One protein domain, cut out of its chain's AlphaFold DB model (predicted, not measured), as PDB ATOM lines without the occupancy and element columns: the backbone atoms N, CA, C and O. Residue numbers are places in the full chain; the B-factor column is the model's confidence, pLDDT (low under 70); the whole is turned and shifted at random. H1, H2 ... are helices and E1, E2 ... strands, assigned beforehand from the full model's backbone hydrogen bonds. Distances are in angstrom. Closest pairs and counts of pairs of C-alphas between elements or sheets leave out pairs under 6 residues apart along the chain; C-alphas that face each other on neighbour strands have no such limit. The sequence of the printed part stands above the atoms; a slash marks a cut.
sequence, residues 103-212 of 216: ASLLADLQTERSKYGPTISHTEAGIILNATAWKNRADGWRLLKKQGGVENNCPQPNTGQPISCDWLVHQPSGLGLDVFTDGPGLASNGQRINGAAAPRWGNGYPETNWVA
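Overview. This is residues 103 to 212 of the 216 residues of an uncharacterized protein of Parcubacteria group bacterium RIFCSPLOWO2_02_FULL_40_12 (UniProt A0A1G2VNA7). A strongly twisted sheet of four antiparallel strands has one helix, H2, packed along one of its faces over E1 and E2, and a second helix, H1, folded back beside H2 as the other half of a helical hairpin. E2 bends sharply partway along, and residues 179 to 199, between E3 and E4, make a wide loop that reaches far from the mean of the C-alphas. The printed part has 110 residues, with two named helices and then four named strands, in the order H1, H2, E1, E2, E3, E4; the sheet's order is also E1, E2, E3, E4. The class is mixed, helices and strands, with under half of the residues, 47, in named elements. The whole is compact, with a radius of gyration of the C-alphas of 12.8 A, and rounded, spanning 37 by 31 by 27 A.

Arrangement. H1, residues 103 to 113, and H2, residues 122 to 135, form a helical hairpin. They touch, the closest C-alphas being those of Leu 109 and Thr 132, 5.4 A apart. They run opposite ways at a steep tilt of 37 degrees, only just steep. In both helices every O i to N i+4 pair is within hydrogen-bond range. The sheet is a meander, each strand the antiparallel neighbour of the one before: E1, residues 141 to 145, E2, residues 162 to 170, E3, residues 175 to 178, and E4, residues 200 to 203. H1 is not on this sheet, but only just, with 4 pairs of C-alphas within 10 A. H2 is on it at a height over the sheet of 8.8 A, and the two make two layers, a helix on one face of a sheet. H2 lies over E1 and E2 and runs along the strands, at 22 degrees to E2 on the local plane. Its closest C-alphas to E1 are those of Ala 133 and Trp 141, 5.3 A apart, and to E2 those of Ala 125 and Cys 165, 5.9 A apart. E1 and E2 are a hairpin, with N 142 and O 169 within hydrogen-bond range at 2.8 A. E2 bends by 101 degrees at residue 166. The hairpin of E2 and E3 has N 170 and O 175 at 2.8 A, and that of E3 and E4 has N 178 and O 200 at 2.8 A. The edge strands E1 and E4 are apart. Outside the named strands, residues 143 to 144 of E1 pair antiparallel with residues 210 to 211, and residues 154 to 155 with residues 162 to 163 of E2.

Along the chain. H1 begins at C-alpha 103, at (26.242, -10.449, 10.338), and is 15.6 A long from first to last C-alpha. H2 is 20.1 A long and begins at C-alpha 122, at (42.552, 3.291, 23.116). E1 is 12.6 A long, E2 17.8 A, E3 10.0 A and E4 10.2 A. E4 ends at C-alpha 203, at (37.103, -0.633, -0.397).

Size, cuts and confidence. The two C-alphas farthest apart are those of Ala 138 and Asn 189, at 39.0 A. The printed part has no cut. The links from E1 to E2, with 16 residues, and from E3 to E4, with 21, are long; those from H2 to E1 and from E2 to E3 are tight, and that from H1 to H2 is short. The mean pLDDT of the printed part is 74.0. It is under 70 at 35 residues: 103 to 104, 107, 117 to 119, 151 and 181 to 208.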
ATOM      1  N   ALA A 103      27.296 -10.404   9.330       57.84
ATOM      2  CA  ALA A 103      26.242 -10.449  10.338       57.84
ATOM      3  C   ALA A 103      26.748 -11.020  11.675       57.84
ATOM      4  O   ALA A 103      26.421 -10.476  12.729       57.84
ATOM      5  N   SER A 104      27.580 -12.069  11.637       66.31
ATOM      6  CA  SER A 104      28.212 -12.651  12.830       66.31
ATOM      7  C   SER A 104      29.218 -11.692  13.461       66.31
ATOM      8  O   SER A 104      29.195 -11.494  14.674       66.31
ATOM      9  N   LEU A 105      30.029 -11.019  12.639       77.94
ATOM     10  CA  LEU A 105      31.020 -10.063  13.119       77.94
ATOM     11  C   LEU A 105      30.383  -8.907  13.901       77.94
ATOM     12  O   LEU A 105      30.869  -8.552  14.972       77.94
ATOM     13  N   LEU A 106      29.303  -8.315  13.381       72.19
ATOM     14  CA  LEU A 106      28.660  -7.171  14.030       72.19
ATOM     15  C   LEU A 106      28.021  -7.557  15.370       72.19
ATOM     16  O   LEU A 106      28.159  -6.823  16.350       72.19
ATOM     17  N   ALA A 107      27.353  -8.710  15.430       69.31
ATOM     18  CA  ALA A 107      26.767  -9.214  16.670       69.31
ATOM     19  C   ALA A 107      27.846  -9.503  17.730       69.31
ATOM     20  O   ALA A 107      27.686  -9.167  18.909       69.31
ATOM     21  N   ASP A 108      28.974 -10.074  17.307       77.75
ATOM     22  CA  ASP A 108      30.112 -10.348  18.181       77.75
ATOM     23  C   ASP A 108      30.773  -9.064  18.682       77.75
ATOM     24  O   ASP A 108      31.028  -8.934  19.878       77.75
ATOM     25  N   LEU A 109      30.968  -8.082  17.800       81.44
ATOM     26  CA  LEU A 109      31.487  -6.765  18.157       81.44
ATOM     27  C   LEU A 109      30.601  -6.076  19.201       81.44
ATOM     28  O   LEU A 109      31.106  -5.533  20.182       81.44
ATOM     29  N   GLN A 110      29.280  -6.088  19.004       74.44
ATOM     30  CA  GLN A 110      28.326  -5.495  19.946       74.44
ATOM     31  C   GLN A 110      28.373  -6.201  21.305       74.44
ATOM     32  O   GLN A 110      28.362  -5.543  22.350       74.44
ATOM     33  N   THR A 111      28.491  -7.529  21.288       78.62
ATOM     34  CA  THR A 111      28.642  -8.343  22.498       78.62
ATOM     35  C   THR A 111      29.922  -7.975  23.243       78.62
ATOM     36  O   THR A 111      29.869  -7.700  24.441       78.62
ATOM     37  N   GLU A 112      31.061  -7.881  22.555       84.44
ATOM     38  CA  GLU A 112      32.327  -7.464  23.168       84.44
ATOM     39  C   GLU A 112      32.261  -6.022  23.688       84.44
ATOM     40  O   GLU A 112      32.650  -5.753  24.825       84.44
ATOM     41  N   ARG A 113      31.678  -5.095  22.919       77.31
ATOM     42  CA  ARG A 113      31.537  -3.686  23.308       77.31
ATOM     43  C   ARG A 113      30.665  -3.492  24.549       77.31
ATOM     44  O   ARG A 113      30.944  -2.577  25.326       77.31
ATOM     45  N   SER A 114      29.645  -4.329  24.752       79.81
ATOM     46  CA  SER A 114      28.746  -4.248  25.915       79.81
ATOM     47  C   SER A 114      29.421  -4.547  27.259       79.81
ATOM     48  O   SER A 114      28.882  -4.177  28.300       79.81
ATOM     49  N   LYS A 115      30.616  -5.156  27.253       83.25
ATOM     50  CA  LYS A 115      31.402  -5.424  28.470       83.25
ATOM     51  C   LYS A 115      32.030  -4.162  29.068       83.25
ATOM     52  O   LYS A 115      32.512  -4.195  30.196       83.25
ATOM     53  N   TYR A 116      32.033  -3.063  28.316       80.00
ATOM     54  CA  TYR A 116      32.708  -1.821  28.671       80.00
ATOM     55  C   TYR A 116      31.718  -0.679  28.883       80.00
ATOM     56  O   TYR A 116      30.601  -0.683  28.362       80.00
ATOM     57  N   GLY A 117      32.160   0.345  29.612       68.88
ATOM     58  CA  GLY A 117      31.366   1.537  29.897       68.88
ATOM     59  C   GLY A 117      30.966   2.341  28.647       68.88
ATOM     60  O   GLY A 117      31.362   2.032  27.520       68.88
ATOM     61  N   PRO A 118      30.187   3.424  28.816       63.94
ATOM     62  CA  PRO A 118      29.756   4.273  27.701       63.94
ATOM     63  C   PRO A 118      30.931   4.919  26.950       63.94
ATOM     64  O   PRO A 118      30.808   5.221  25.768       63.94
ATOM     65  N   THR A 119      32.083   5.066  27.604       67.25
ATOM     66  CA  THR A 119      33.355   5.514  27.027       67.25
ATOM     67  C   THR A 119      34.391   4.402  27.151       67.25
ATOM     68  O   THR A 119      34.439   3.749  28.191       67.25
ATOM     69  N   ILE A 120      35.211   4.216  26.119       73.56
ATOM     70  CA  ILE A 120      36.314   3.247  26.080       73.56
ATOM     71  C   ILE A 120      37.623   3.986  25.796       73.56
ATOM     72  O   ILE A 120      37.613   5.037  25.175       73.56
ATOM     73  N   SER A 121      38.748   3.480  26.274       79.94
ATOM     74  CA  SER A 121      40.094   3.982  25.993       79.94
ATOM     75  C   SER A 121      40.675   3.356  24.719       79.94
ATOM     76  O   SER A 121      40.138   2.390  24.179       79.94
ATOM     77  N   HIS A 122      41.817   3.871  24.251       79.25
ATOM     78  CA  HIS A 122      42.552   3.291  23.116       79.25
ATOM     79  C   HIS A 122      42.945   1.831  23.374       79.25
ATOM     80  O   HIS A 122      42.795   0.967  22.514       79.25
ATOM     81  N   THR A 123      43.384   1.526  24.594       85.75
ATOM     82  CA  THR A 123      43.703   0.155  24.995       85.75
ATOM     83  C   THR A 123      42.463  -0.737  24.965       85.75
ATOM     84  O   THR A 123      42.515  -1.839  24.426       85.75
ATOM     85  N   GLU A 124      41.330  -0.262  25.487       86.62
ATOM     86  CA  GLU A 124      40.079  -1.032  25.493       86.62
ATOM     87  C   GLU A 124      39.537  -1.269  24.081       86.62
ATOM     88  O   GLU A 124      39.099  -2.379  23.787       86.62
ATOM     89  N   ALA A 125      39.633  -0.293  23.176       85.50
ATOM     90  CA  ALA A 125      39.302  -0.523  21.770       85.50
ATOM     91  C   ALA A 125      40.198  -1.586  21.139       85.50
ATOM     92  O   ALA A 125      39.687  -2.495  20.492       85.50
ATOM     93  N   GLY A 126      41.514  -1.528  21.373       88.62
ATOM     94  CA  GLY A 126      42.437  -2.560  20.901       88.62
ATOM     95  C   GLY A 126      42.047  -3.961  21.385       88.62
ATOM     96  O   GLY A 126      42.079  -4.913  20.603       88.62
ATOM     97  N   ILE A 127      41.597  -4.082  22.638       91.00
ATOM     98  CA  ILE A 127      41.096  -5.342  23.210       91.00
ATOM     99  C   ILE A 127      39.799  -5.792  22.523       91.00
ATOM    100  O   ILE A 127      39.722  -6.940  22.081       91.00
ATOM    101  N   ILE A 128      38.804  -4.907  22.384       89.50
ATOM    102  CA  ILE A 128      37.505  -5.225  21.764       89.50
ATOM    103  C   ILE A 128      37.690  -5.687  20.314       89.50
ATOM    104  O   ILE A 128      37.142  -6.717  19.907       89.50
ATOM    105  N   LEU A 129      38.486  -4.948  19.539       90.31
ATOM    106  CA  LEU A 129      38.783  -5.277  18.146       90.31
ATOM    107  C   LEU A 129      39.505  -6.617  18.045       90.31
ATOM    108  O   LEU A 129      39.128  -7.460  17.229       90.31
ATOM    109  N   ASN A 130      40.507  -6.844  18.896       94.56
ATOM    110  CA  ASN A 130      41.254  -8.094  18.917       94.56
ATOM    111  C   ASN A 130      40.365  -9.293  19.267       94.56
ATOM    112  O   ASN A 130      40.429 -10.303  18.573       94.56
ATOM    113  N   ALA A 131      39.510  -9.179  20.286       93.31
ATOM    114  CA  ALA A 131      38.591 -10.246  20.680       93.31
ATOM    115  C   ALA A 131      37.582 -10.573  19.564       93.31
ATOM    116  O   ALA A 131      37.382 -11.742  19.221       93.31
ATOM    117  N   THR A 132      37.012  -9.540  18.943       89.88
ATOM    118  CA  THR A 132      36.052  -9.679  17.835       89.88
ATOM    119  C   THR A 132      36.698 -10.348  16.619       89.88
ATOM    120  O   THR A 132      36.166 -11.325  16.080       89.88
ATOM    121  N   ALA A 133      37.879  -9.869  16.217       92.06
ATOM    122  CA  ALA A 133      38.644 -10.443  15.115       92.06
ATOM    123  C   ALA A 133      39.121 -11.866  15.432       92.06
ATOM    124  O   ALA A 133      39.089 -12.725  14.554       92.06
ATOM    125  N   TRP A 134      39.523 -12.154  16.675       93.31
ATOM    126  CA  TRP A 134      39.914 -13.498  17.101       93.31
ATOM    127  C   TRP A 134      38.757 -14.485  16.962       93.31
ATOM    128  O   TRP A 134      38.942 -15.579  16.422       93.31
ATOM    129  N   LYS A 135      37.553 -14.103  17.396       91.19
ATOM    130  CA  LYS A 135      36.357 -14.948  17.285       91.19
ATOM    131  C   LYS A 135      35.996 -15.248  15.825       91.19
ATOM    132  O   LYS A 135      35.699 -16.393  15.506       91.19
ATOM    133  N   ASN A 136      36.159 -14.264  14.940       89.75
ATOM    134  CA  ASN A 136      35.831 -14.358  13.512       89.75
ATOM    135  C   ASN A 136      37.062 -14.631  12.617       89.75
ATOM    136  O   ASN A 136      37.042 -14.420  11.403       89.75
ATOM    137  N   ARG A 137      38.172 -15.116  13.194       90.19
ATOM    138  CA  ARG A 137      39.439 -15.300  12.462       90.19
ATOM    139  C   ARG A 137      39.369 -16.380  11.383       90.19
ATOM    140  O   ARG A 137      40.123 -16.291  10.414       90.19
ATOM    141  N   ALA A 138      38.503 -17.379  11.572       87.25
ATOM    142  CA  ALA A 138      38.286 -18.474  10.626       87.25
ATOM    143  C   ALA A 138      37.691 -17.967   9.307       87.25
ATOM    144  O   ALA A 138      38.074 -18.443   8.246       87.25
ATOM    145  N   ASP A 139      36.855 -16.933   9.391       83.69
ATOM    146  CA  ASP A 139      36.253 -16.277   8.235       83.69
ATOM    147  C   ASP A 139      37.223 -15.319   7.528       83.69
ATOM    148  O   ASP A 139      36.963 -14.896   6.413       83.69
ATOM    149  N   GLY A 140      38.369 -14.994   8.140       86.69
ATOM    150  CA  GLY A 140      39.393 -14.132   7.538       86.69
ATOM    151  C   GLY A 140      39.446 -12.708   8.091       86.69
ATOM    152  O   GLY A 140      40.184 -11.880   7.558       86.69
ATOM    153  N   TRP A 141      38.729 -12.413   9.178       88.69
ATOM    154  CA  TRP A 141      38.793 -11.110   9.847       88.69
ATOM    155  C   TRP A 141      40.112 -10.899  10.599       88.69
ATOM    156  O   TRP A 141      40.630 -11.798  11.273       88.69
ATOM    157  N   ARG A 142      40.682  -9.702  10.457       92.31
ATOM    158  CA  ARG A 142      41.998  -9.283  10.956       92.31
ATOM    159  C   ARG A 142      41.955  -7.832  11.437       92.31
ATOM    160  O   ARG A 142      40.999  -7.104  11.181       92.31
ATOM    161  N   LEU A 143      43.016  -7.411  12.118       92.62
ATOM    162  CA  LEU A 143      43.186  -6.039  12.596       92.62
ATOM    163  C   LEU A 143      43.912  -5.211  11.530       92.62
ATOM    164  O   LEU A 143      44.889  -5.694  10.953       92.62
ATOM    165  N   LEU A 144      43.479  -3.972  11.278       90.75
ATOM    166  CA  LEU A 144      44.172  -3.077  10.345       90.75
ATOM    167  C   LEU A 144      45.499  -2.616  10.958       90.75
ATOM    168  O   LEU A 144      45.508  -1.945  11.992       90.75
ATOM    169  N   LYS A 145      46.619  -2.935  10.303       91.38
ATOM    170  CA  LYS A 145      47.948  -2.518  10.759       91.38
ATOM    171  C   LYS A 145      48.145  -1.023  10.497       91.38
ATOM    172  O   LYS A 145      47.839  -0.528   9.409       91.38
ATOM    173  N   LYS A 146      48.694  -0.308  11.478       86.81
ATOM    174  CA  LYS A 146      49.089   1.099  11.340       86.81
ATOM    175  C   LYS A 146      50.597   1.254  11.523       86.81
ATOM    176  O   LYS A 146      51.253   0.462  12.198       86.81
ATOM    177  N   GLN A 147      51.141   2.268  10.861       82.69
ATOM    178  CA  GLN A 147      52.503   2.750  11.080       82.69
ATOM    179  C   GLN A 147      52.452   3.920  12.078       82.69
ATOM    180  O   GLN A 147      51.447   4.628  12.135       82.69
ATOM    181  N   GLY A 148      53.518   4.128  12.851       77.44
ATOM    182  CA  GLY A 148      53.592   5.166  13.893       77.44
ATOM    183  C   GLY A 148      53.467   4.613  15.316       77.44
ATOM    184  O   GLY A 148      53.557   3.406  15.517       77.44
ATOM    185  N   GLY A 149      53.305   5.494  16.307       71.75
ATOM    186  CA  GLY A 149      53.144   5.127  17.718       71.75
ATOM    187  C   GLY A 149      51.697   4.813  18.115       71.75
ATOM    188  O   GLY A 149      50.753   5.059  17.362       71.75
ATOM    189  N   VAL A 150      51.516   4.299  19.334       70.12
ATOM    190  CA  VAL A 150      50.201   4.041  19.971       70.12
ATOM    191  C   VAL A 150      49.544   5.309  20.537       70.12
ATOM    192  O   VAL A 150      48.497   5.258  21.163       70.12
ATOM    193  N   GLU A 151      50.164   6.467  20.328       69.50
ATOM    194  CA  GLU A 151      49.637   7.770  20.741       69.50
ATOM    195  C   GLU A 151      48.432   8.227  19.905       69.50
ATOM    196  O   GLU A 151      47.562   8.917  20.424       69.50
ATOM    197  N   ASN A 152      48.345   7.781  18.646       72.38
ATOM    198  CA  ASN A 152      47.216   8.033  17.737       72.38
ATOM    199  C   ASN A 152      46.582   6.733  17.206       72.38
ATOM    200  O   ASN A 152      45.790   6.757  16.268       72.38
ATOM    201  N   ASN A 153      46.988   5.584  17.750       83.50
ATOM    202  CA  ASN A 153      46.585   4.254  17.303       83.50
ATOM    203  C   ASN A 153      46.310   3.369  18.515       83.50
ATOM    204  O   ASN A 153      46.784   3.632  19.616       83.50
ATOM    205  N   CYS A 154      45.598   2.273  18.311       88.81
ATOM    206  CA  CYS A 154      45.292   1.358  19.392       88.81
ATOM    207  C   CYS A 154      46.407   0.314  19.501       88.81
ATOM    208  O   CYS A 154      46.896  -0.170  18.478       88.81
ATOM    209  N   PRO A 155      46.862  -0.032  20.715       90.81
ATOM    210  CA  PRO A 155      47.808  -1.119  20.884       90.81
ATOM    211  C   PRO A 155      47.081  -2.451  20.694       90.81
ATOM    212  O   PRO A 155      46.085  -2.730  21.366       90.81
ATOM    213  N   GLN A 156      47.593  -3.305  19.813       92.31
ATOM    214  CA  GLN A 156      47.181  -4.700  19.801       92.31
ATOM    215  C   GLN A 156      47.553  -5.349  21.151       92.31
ATOM    216  O   GLN A 156      48.689  -5.172  21.612       92.31
ATOM    217  N   PRO A 157      46.651  -6.133  21.775       91.19
ATOM    218  CA  PRO A 157      46.976  -6.883  22.984       91.19
ATOM    219  C   PRO A 157      48.216  -7.768  22.790       91.19
ATOM    220  O   PRO A 157      48.451  -8.290  21.702       91.19
ATOM    221  N   ASN A 158      49.006  -7.951  23.849       85.38
ATOM    222  CA  ASN A 158      50.224  -8.778  23.916       85.38
ATOM    223  C   ASN A 158      51.423  -8.322  23.062       85.38
ATOM    224  O   ASN A 158      52.557  -8.447  23.515       85.38
ATOM    225  N   THR A 159      51.215  -7.803  21.851       86.44
ATOM    226  CA  THR A 159      52.305  -7.400  20.943       86.44
ATOM    227  C   THR A 159      52.625  -5.912  21.027       86.44
ATOM    228  O   THR A 159      53.731  -5.505  20.680       86.44
ATOM    229  N   GLY A 160      51.659  -5.083  21.441       86.00
ATOM    230  CA  GLY A 160      51.775  -3.624  21.394       86.00
ATOM    231  C   GLY A 160      51.828  -3.059  19.970       86.00
ATOM    232  O   GLY A 160      52.074  -1.867  19.802       86.00
ATOM    233  N   GLN A 161      51.597  -3.888  18.944       89.81
ATOM    234  CA  GLN A 161      51.600  -3.455  17.552       89.81
ATOM    235  C   GLN A 161      50.516  -2.385  17.343       89.81
ATOM    236  O   GLN A 161      49.350  -2.645  17.647       89.81
ATOM    237  N   PRO A 162      50.861  -1.216  16.780       89.62
ATOM    238  CA  PRO A 162      49.880  -0.201  16.426       89.62
ATOM    239  C   PRO A 162      48.884  -0.733  15.394       89.62
ATOM    240  O   PRO A 162      49.259  -1.158  14.291       89.62
ATOM    241  N   ILE A 163      47.610  -0.692  15.766       90.94
ATOM    242  CA  ILE A 163      46.463  -1.030  14.931       90.94
ATOM    243  C   ILE A 163      45.496   0.151  14.877       90.94
ATOM    244  O   ILE A 163      45.541   1.061  15.706       90.94
ATOM    245  N   SER A 164      44.607   0.141  13.893       87.81
ATOM    246  CA  SER A 164      43.473   1.060  13.902       87.81
ATOM    247  C   SER A 164      42.608   0.837  15.136       87.81
ATOM    248  O   SER A 164      42.504  -0.269  15.669       87.81
ATOM    249  N   CYS A 165      42.009   1.928  15.586       85.31
ATOM    250  CA  CYS A 165      41.148   1.959  16.747       85.31
ATOM    251  C   CYS A 165      39.680   1.704  16.438       85.31
ATOM    252  O   CYS A 165      38.870   1.670  17.356       85.31
ATOM    253  N   ASP A 166      39.361   1.565  15.161       77.75
ATOM    254  CA  ASP A 166      38.037   1.716  14.587       77.75
ATOM    255  C   ASP A 166      37.810   0.810  13.375       77.75
ATOM    256  O   ASP A 166      36.677   0.694  12.941       77.75
ATOM    257  N   TRP A 167      38.825   0.115  12.848       83.31
ATOM    258  CA  TRP A 167      38.702  -0.712  11.644       83.31
ATOM    259  C   TRP A 167      39.098  -2.174  11.857       83.31
ATOM    260  O   TRP A 167      40.172  -2.492  12.379       83.31
ATOM    261  N   LEU A 168      38.268  -3.065  11.314       86.88
ATOM    262  CA  LEU A 168      38.587  -4.468  11.046       86.88
ATOM    263  C   LEU A 168      38.738  -4.696   9.540       86.88
ATOM    264  O   LEU A 168      38.092  -4.034   8.736       86.88
ATOM    265  N   VAL A 169      39.589  -5.639   9.145       87.19
ATOM    266  CA  VAL A 169      39.856  -5.958   7.733       87.19
ATOM    267  C   VAL A 169      39.507  -7.409   7.466       87.19
ATOM    268  O   VAL A 169      39.881  -8.292   8.235       87.19
ATOM    269  N   HIS A 170      38.834  -7.668   6.357       85.38
ATOM    270  CA  HIS A 170      38.586  -9.006   5.851       85.38
ATOM    271  C   HIS A 170      39.664  -9.363   4.822       85.38
ATOM    272  O   HIS A 170      39.640  -8.899   3.680       85.38
ATOM    273  N   GLN A 171      40.640 -10.168   5.249       84.00
ATOM    274  CA  GLN A 171      41.828 -10.502   4.460       84.00
ATOM    275  C   GLN A 171      41.505 -11.102   3.077       84.00
ATOM    276  O   GLN A 171      42.126 -10.655   2.119       84.00
ATOM    277  N   PRO A 172      40.543 -12.037   2.919       81.19
ATOM    278  CA  PRO A 172      40.258 -12.646   1.617       81.19
ATOM    279  C   PRO A 172      39.680 -11.697   0.564       81.19
ATOM    280  O   PRO A 172      39.765 -11.994  -0.621       81.19
ATOM    281  N   SER A 173      39.037 -10.601   0.977       73.62
ATOM    282  CA  SER A 173      38.344  -9.693   0.051       73.62
ATOM    283  C   SER A 173      38.950  -8.290  -0.008       73.62
ATOM    284  O   SER A 173      38.469  -7.463  -0.777       73.62
ATOM    285  N   GLY A 174      39.940  -7.978   0.837       74.38
ATOM    286  CA  GLY A 174      40.515  -6.629   0.945       74.38
ATOM    287  C   GLY A 174      39.520  -5.557   1.417       74.38
ATOM    288  O   GLY A 174      39.736  -4.360   1.204       74.38
ATOM    289  N   LEU A 175      38.407  -5.974   2.032       74.81
ATOM    290  CA  LEU A 175      37.370  -5.071   2.528       74.81
ATOM    291  C   LEU A 175      37.664  -4.662   3.965       74.81
ATOM    292  O   LEU A 175      38.078  -5.484   4.782       74.81
ATOM    293  N   GLY A 176      37.426  -3.392   4.271       77.81
ATOM    294  CA  GLY A 176      37.502  -2.863   5.626       77.81
ATOM    295  C   GLY A 176      36.111  -2.579   6.177       77.81
ATOM    296  O   GLY A 176      35.244  -2.085   5.452       77.81
ATOM    297  N   LEU A 177      35.928  -2.870   7.458       75.75
ATOM    298  CA  LEU A 177      34.764  -2.496   8.234       75.75
ATOM    299  C   LEU A 177      35.166  -1.483   9.295       75.75
ATOM    300  O   LEU A 177      35.896  -1.820  10.228       75.75
ATOM    301  N   ASP A 178      34.654  -0.271   9.150       75.00
ATOM    302  CA  ASP A 178      34.682   0.753  10.179       75.00
ATOM    303  C   ASP A 178      33.637   0.392  11.238       75.00
ATOM    304  O   ASP A 178      32.439   0.381  10.961       75.00
ATOM    305  N   VAL A 179      34.097   0.002  12.418       73.25
ATOM    306  CA  VAL A 179      33.296  -0.492  13.533       73.25
ATOM    307  C   VAL A 179      33.075   0.560  14.627       73.25
ATOM    308  O   VAL A 179      32.197   0.369  15.477       73.25
ATOM    309  N   PHE A 180      33.809   1.682  14.600       70.06
ATOM    310  CA  PHE A 180      33.669   2.793  15.552       70.06
ATOM    311  C   PHE A 180      33.821   4.147  14.852       70.06
ATOM    312  O   PHE A 180      34.840   4.402  14.241       70.06
ATOM    313  N   THR A 181      32.859   5.058  15.033       56.06
ATOM    314  CA  THR A 181      32.629   6.171  14.102       56.06
ATOM    315  C   THR A 181      33.843   7.082  13.976       56.06
ATOM    316  O   THR A 181      34.129   7.512  12.869       56.06
ATOM    317  N   ASP A 182      34.574   7.324  15.073       49.94
ATOM    318  CA  ASP A 182      35.817   8.104  15.047       49.94
ATOM    319  C   ASP A 182      36.831   7.635  16.129       49.94
ATOM    320  O   ASP A 182      37.524   8.424  16.776       49.94
ATOM    321  N   GLY A 183      36.917   6.317  16.355       52.88
ATOM    322  CA  GLY A 183      37.757   5.720  17.402       52.88
ATOM    323  C   GLY A 183      37.193   5.851  18.833       52.88
ATOM    324  O   GLY A 183      36.119   6.405  19.056       52.88
ATOM    325  N   PRO A 184      37.888   5.304  19.848       47.53
ATOM    326  CA  PRO A 184      37.467   5.322  21.251       47.53
ATOM    327  C   PRO A 184      37.670   6.678  21.950       47.53
ATOM    328  O   PRO A 184      37.351   6.823  23.125       47.53
ATOM    329  N   GLY A 185      38.222   7.679  21.268       37.62
ATOM    330  CA  GLY A 185      38.544   8.981  21.849       37.62
ATOM    331  C   GLY A 185      37.441  10.023  21.688       37.62
ATOM    332  O   GLY A 185      36.557   9.894  20.856       37.62
ATOM    333  N   LEU A 186      37.515  11.088  22.491       38.56
ATOM    334  CA  LEU A 186      36.771  12.329  22.267       38.56
ATOM    335  C   LEU A 186      37.136  12.893  20.887       38.56
ATOM    336  O   LEU A 186      38.316  12.918  20.535       38.56
ATOM    337  N   ALA A 187      36.156  13.406  20.143       39.22
ATOM    338  CA  ALA A 187      36.447  14.204  18.955       39.22
ATOM    339  C   ALA A 187      37.352  15.395  19.336       39.22
ATOM    340  O   ALA A 187      37.329  15.862  20.478       39.22
ATOM    341  N   SER A 188      38.116  15.941  18.383       36.22
ATOM    342  CA  SER A 188      39.035  17.082  18.587       36.22
ATOM    343  C   SER A 188      38.370  18.342  19.177       36.22
ATOM    344  O   SER A 188      39.052  19.294  19.542       36.22
ATOM    345  N   ASN A 189      37.035  18.358  19.265       38.59
ATOM    346  CA  ASN A 189      36.193  19.399  19.852       38.59
ATOM    347  C   ASN A 189      35.651  19.051  21.260       38.59
ATOM    348  O   ASN A 189      34.758  19.737  21.758       38.59
ATOM    349  N   GLY A 190      36.130  17.976  21.893       37.22
ATOM    350  CA  GLY A 190      35.686  17.541  23.218       37.22
ATOM    351  C   GLY A 190      34.295  16.897  23.257       37.22
ATOM    352  O   GLY A 190      33.794  16.617  24.349       37.22
ATOM    353  N   GLN A 191      33.652  16.633  22.109       36.66
ATOM    354  CA  GLN A 191      32.398  15.881  22.087       36.66
ATOM    355  C   GLN A 191      32.636  14.384  22.292       36.66
ATOM    356  O   GLN A 191      33.508  13.761  21.689       36.66
ATOM    357  N   ARG A 192      31.779  13.804  23.136       40.84
ATOM    358  CA  ARG A 192      31.635  12.361  23.316       40.84
ATOM    359  C   ARG A 192      31.027  11.755  22.057       40.84
ATOM    360  O   ARG A 192      29.911  12.121  21.684       40.84
ATOM    361  N   ILE A 193      31.724  10.805  21.453       43.62
ATOM    362  CA  ILE A 193      31.195  10.013  20.346       43.62
ATOM    363  C   ILE A 193      30.409   8.860  20.967       43.62
ATOM    364  O   ILE A 193      30.967   7.957  21.588       43.62
ATOM    365  N   ASN A 194      29.083   8.969  20.926       37.12
ATOM    366  CA  ASN A 194      28.186   7.937  21.425       37.12
ATOM    367  C   ASN A 194      28.080   6.789  20.412       37.12
ATOM    368  O   ASN A 194      27.781   7.030  19.246       37.12
ATOM    369  N   GLY A 195      28.157   5.558  20.921       37.75
ATOM    370  CA  GLY A 195      27.580   4.366  20.294       37.75
ATOM    371  C   GLY A 195      28.535   3.562  19.419       37.75
ATOM    372  O   GLY A 195      29.429   4.101  18.779       37.75
ATOM    373  N   ALA A 196      28.324   2.244  19.394       40.41
ATOM    374  CA  ALA A 196      28.815   1.401  18.310       40.41
ATOM    375  C   ALA A 196      28.423   2.073  16.987       40.41
ATOM    376  O   ALA A 196      27.241   2.366  16.788       40.41
ATOM    377  N   ALA A 197      29.398   2.379  16.133       43.34
ATOM    378  CA  ALA A 197      29.078   2.944  14.835       43.34
ATOM    379  C   ALA A 197      28.177   1.973  14.100       43.34
ATOM    380  O   ALA A 197      28.358   0.755  14.184       43.34
ATOM    381  N   ALA A 198      27.230   2.501  13.337       48.81
ATOM    382  CA  ALA A 198      26.700   1.708  12.254       48.81
ATOM    383  C   ALA A 198      27.875   1.380  11.322       48.81
ATOM    384  O   ALA A 198      28.524   2.309  10.830       48.81
ATOM    385  N   PRO A 199      28.193   0.092  11.138       53.75
ATOM    386  CA  PRO A 199      29.437  -0.290  10.511       53.75
ATOM    387  C   PRO A 199      29.485   0.205   9.065       53.75
ATOM    388  O   PRO A 199      28.533  -0.012   8.308       53.75
ATOM    389  N   ARG A 200      30.576   0.873   8.675       57.25
ATOM    390  CA  ARG A 200      30.743   1.403   7.310       57.25
ATOM    391  C   ARG A 200      31.737   0.551   6.544       57.25
ATOM    392  O   ARG A 200      32.809   0.227   7.043       57.25
ATOM    393  N   TRP A 201      31.388   0.205   5.314       62.12
ATOM    394  CA  TRP A 201      32.265  -0.577   4.454       62.12
ATOM    395  C   TRP A 201      33.138   0.325   3.602       62.12
ATOM    396  O   TRP A 201      32.643   1.240   2.944       62.12
ATOM    397  N   GLY A 202      34.436   0.040   3.607       60.56
ATOM    398  CA  GLY A 202      35.420   0.693   2.756       60.56
ATOM    399  C   GLY A 202      36.106  -0.309   1.832       60.56
ATOM    400  O   GLY A 202      36.511  -1.390   2.262       60.56
ATOM    401  N   ASN A 203      36.277   0.085   0.570       60.34
ATOM    402  CA  ASN A 203      37.103  -0.633  -0.397       60.34
ATOM    403  C   ASN A 203      38.537  -0.083  -0.370       60.34
ATOM    404  O   ASN A 203      38.733   1.113  -0.155       60.34
ATOM    405  N   GLY A 204      39.523  -0.934  -0.666       58.56
ATOM    406  CA  GLY A 204      40.897  -0.490  -0.936       58.56
ATOM    407  C   GLY A 204      41.902  -0.697   0.196       58.56
ATOM    408  O   GLY A 204      42.933  -0.027   0.204       58.56
ATOM    409  N   TYR A 205      41.652  -1.623   1.128       64.38
ATOM    410  CA  TYR A 205      42.685  -2.037   2.079       64.38
ATOM    411  C   TYR A 205      43.532  -3.138   1.442       64.38
ATOM    412  O   TYR A 205      42.994  -4.196   1.118       64.38
ATOM    413  N   PRO A 206      44.843  -2.914   1.231       60.28
ATOM    414  CA  PRO A 206      45.682  -3.939   0.641       60.28
ATOM    415  C   PRO A 206      45.660  -5.188   1.522       60.28
ATOM    416  O   PRO A 206      45.799  -5.085   2.745       60.28
ATOM    417  N   GLU A 207      45.566  -6.366   0.896       59.47
ATOM    418  CA  GLU A 207      45.607  -7.685   1.550       59.47
ATOM    419  C   GLU A 207      46.876  -7.922   2.382       59.47
ATOM    420  O   GLU A 207      47.033  -8.979   2.973       59.47
ATOM    421  N   THR A 208      47.816  -6.982   2.420       66.81
ATOM    422  CA  THR A 208      49.069  -7.064   3.173       66.81
ATOM    423  C   THR A 208      49.113  -6.133   4.385       66.81
ATOM    424  O   THR A 208      50.027  -6.252   5.200       66.81
ATOM    425  N   ASN A 209      48.145  -5.222   4.558       85.31
ATOM    426  CA  ASN A 209      48.172  -4.219   5.630       85.31
ATOM    427  C   ASN A 209      47.334  -4.613   6.857       85.31
ATOM    428  O   ASN A 209      46.529  -3.835   7.366       85.31
ATOM    429  N   TRP A 210      47.519  -5.830   7.357       90.44
ATOM    430  CA  TRP A 210      46.813  -6.336   8.534       90.44
ATOM    431  C   TRP A 210      47.758  -7.042   9.503       90.44
ATOM    432  O   TRP A 210      48.884  -7.403   9.155       90.44
ATOM    433  N   VAL A 211      47.289  -7.246  10.733       92.25
ATOM    434  CA  VAL A 211      47.915  -8.142  11.709       92.25
ATOM    435  C   VAL A 211      46.918  -9.172  12.221       92.25
ATOM    436  O   VAL A 211      45.714  -8.916  12.319       92.25
ATOM    437  N   ALA A 212      47.416 -10.385  12.471       92.81
ATOM    438  CA  ALA A 212      46.600 -11.470  12.992       92.81
ATOM    439  C   ALA A 212      46.125 -11.116  14.404       92.81
ATOM    440  O   ALA A 212      46.952 -10.653  15.190       92.81
TER     441      ALA A 212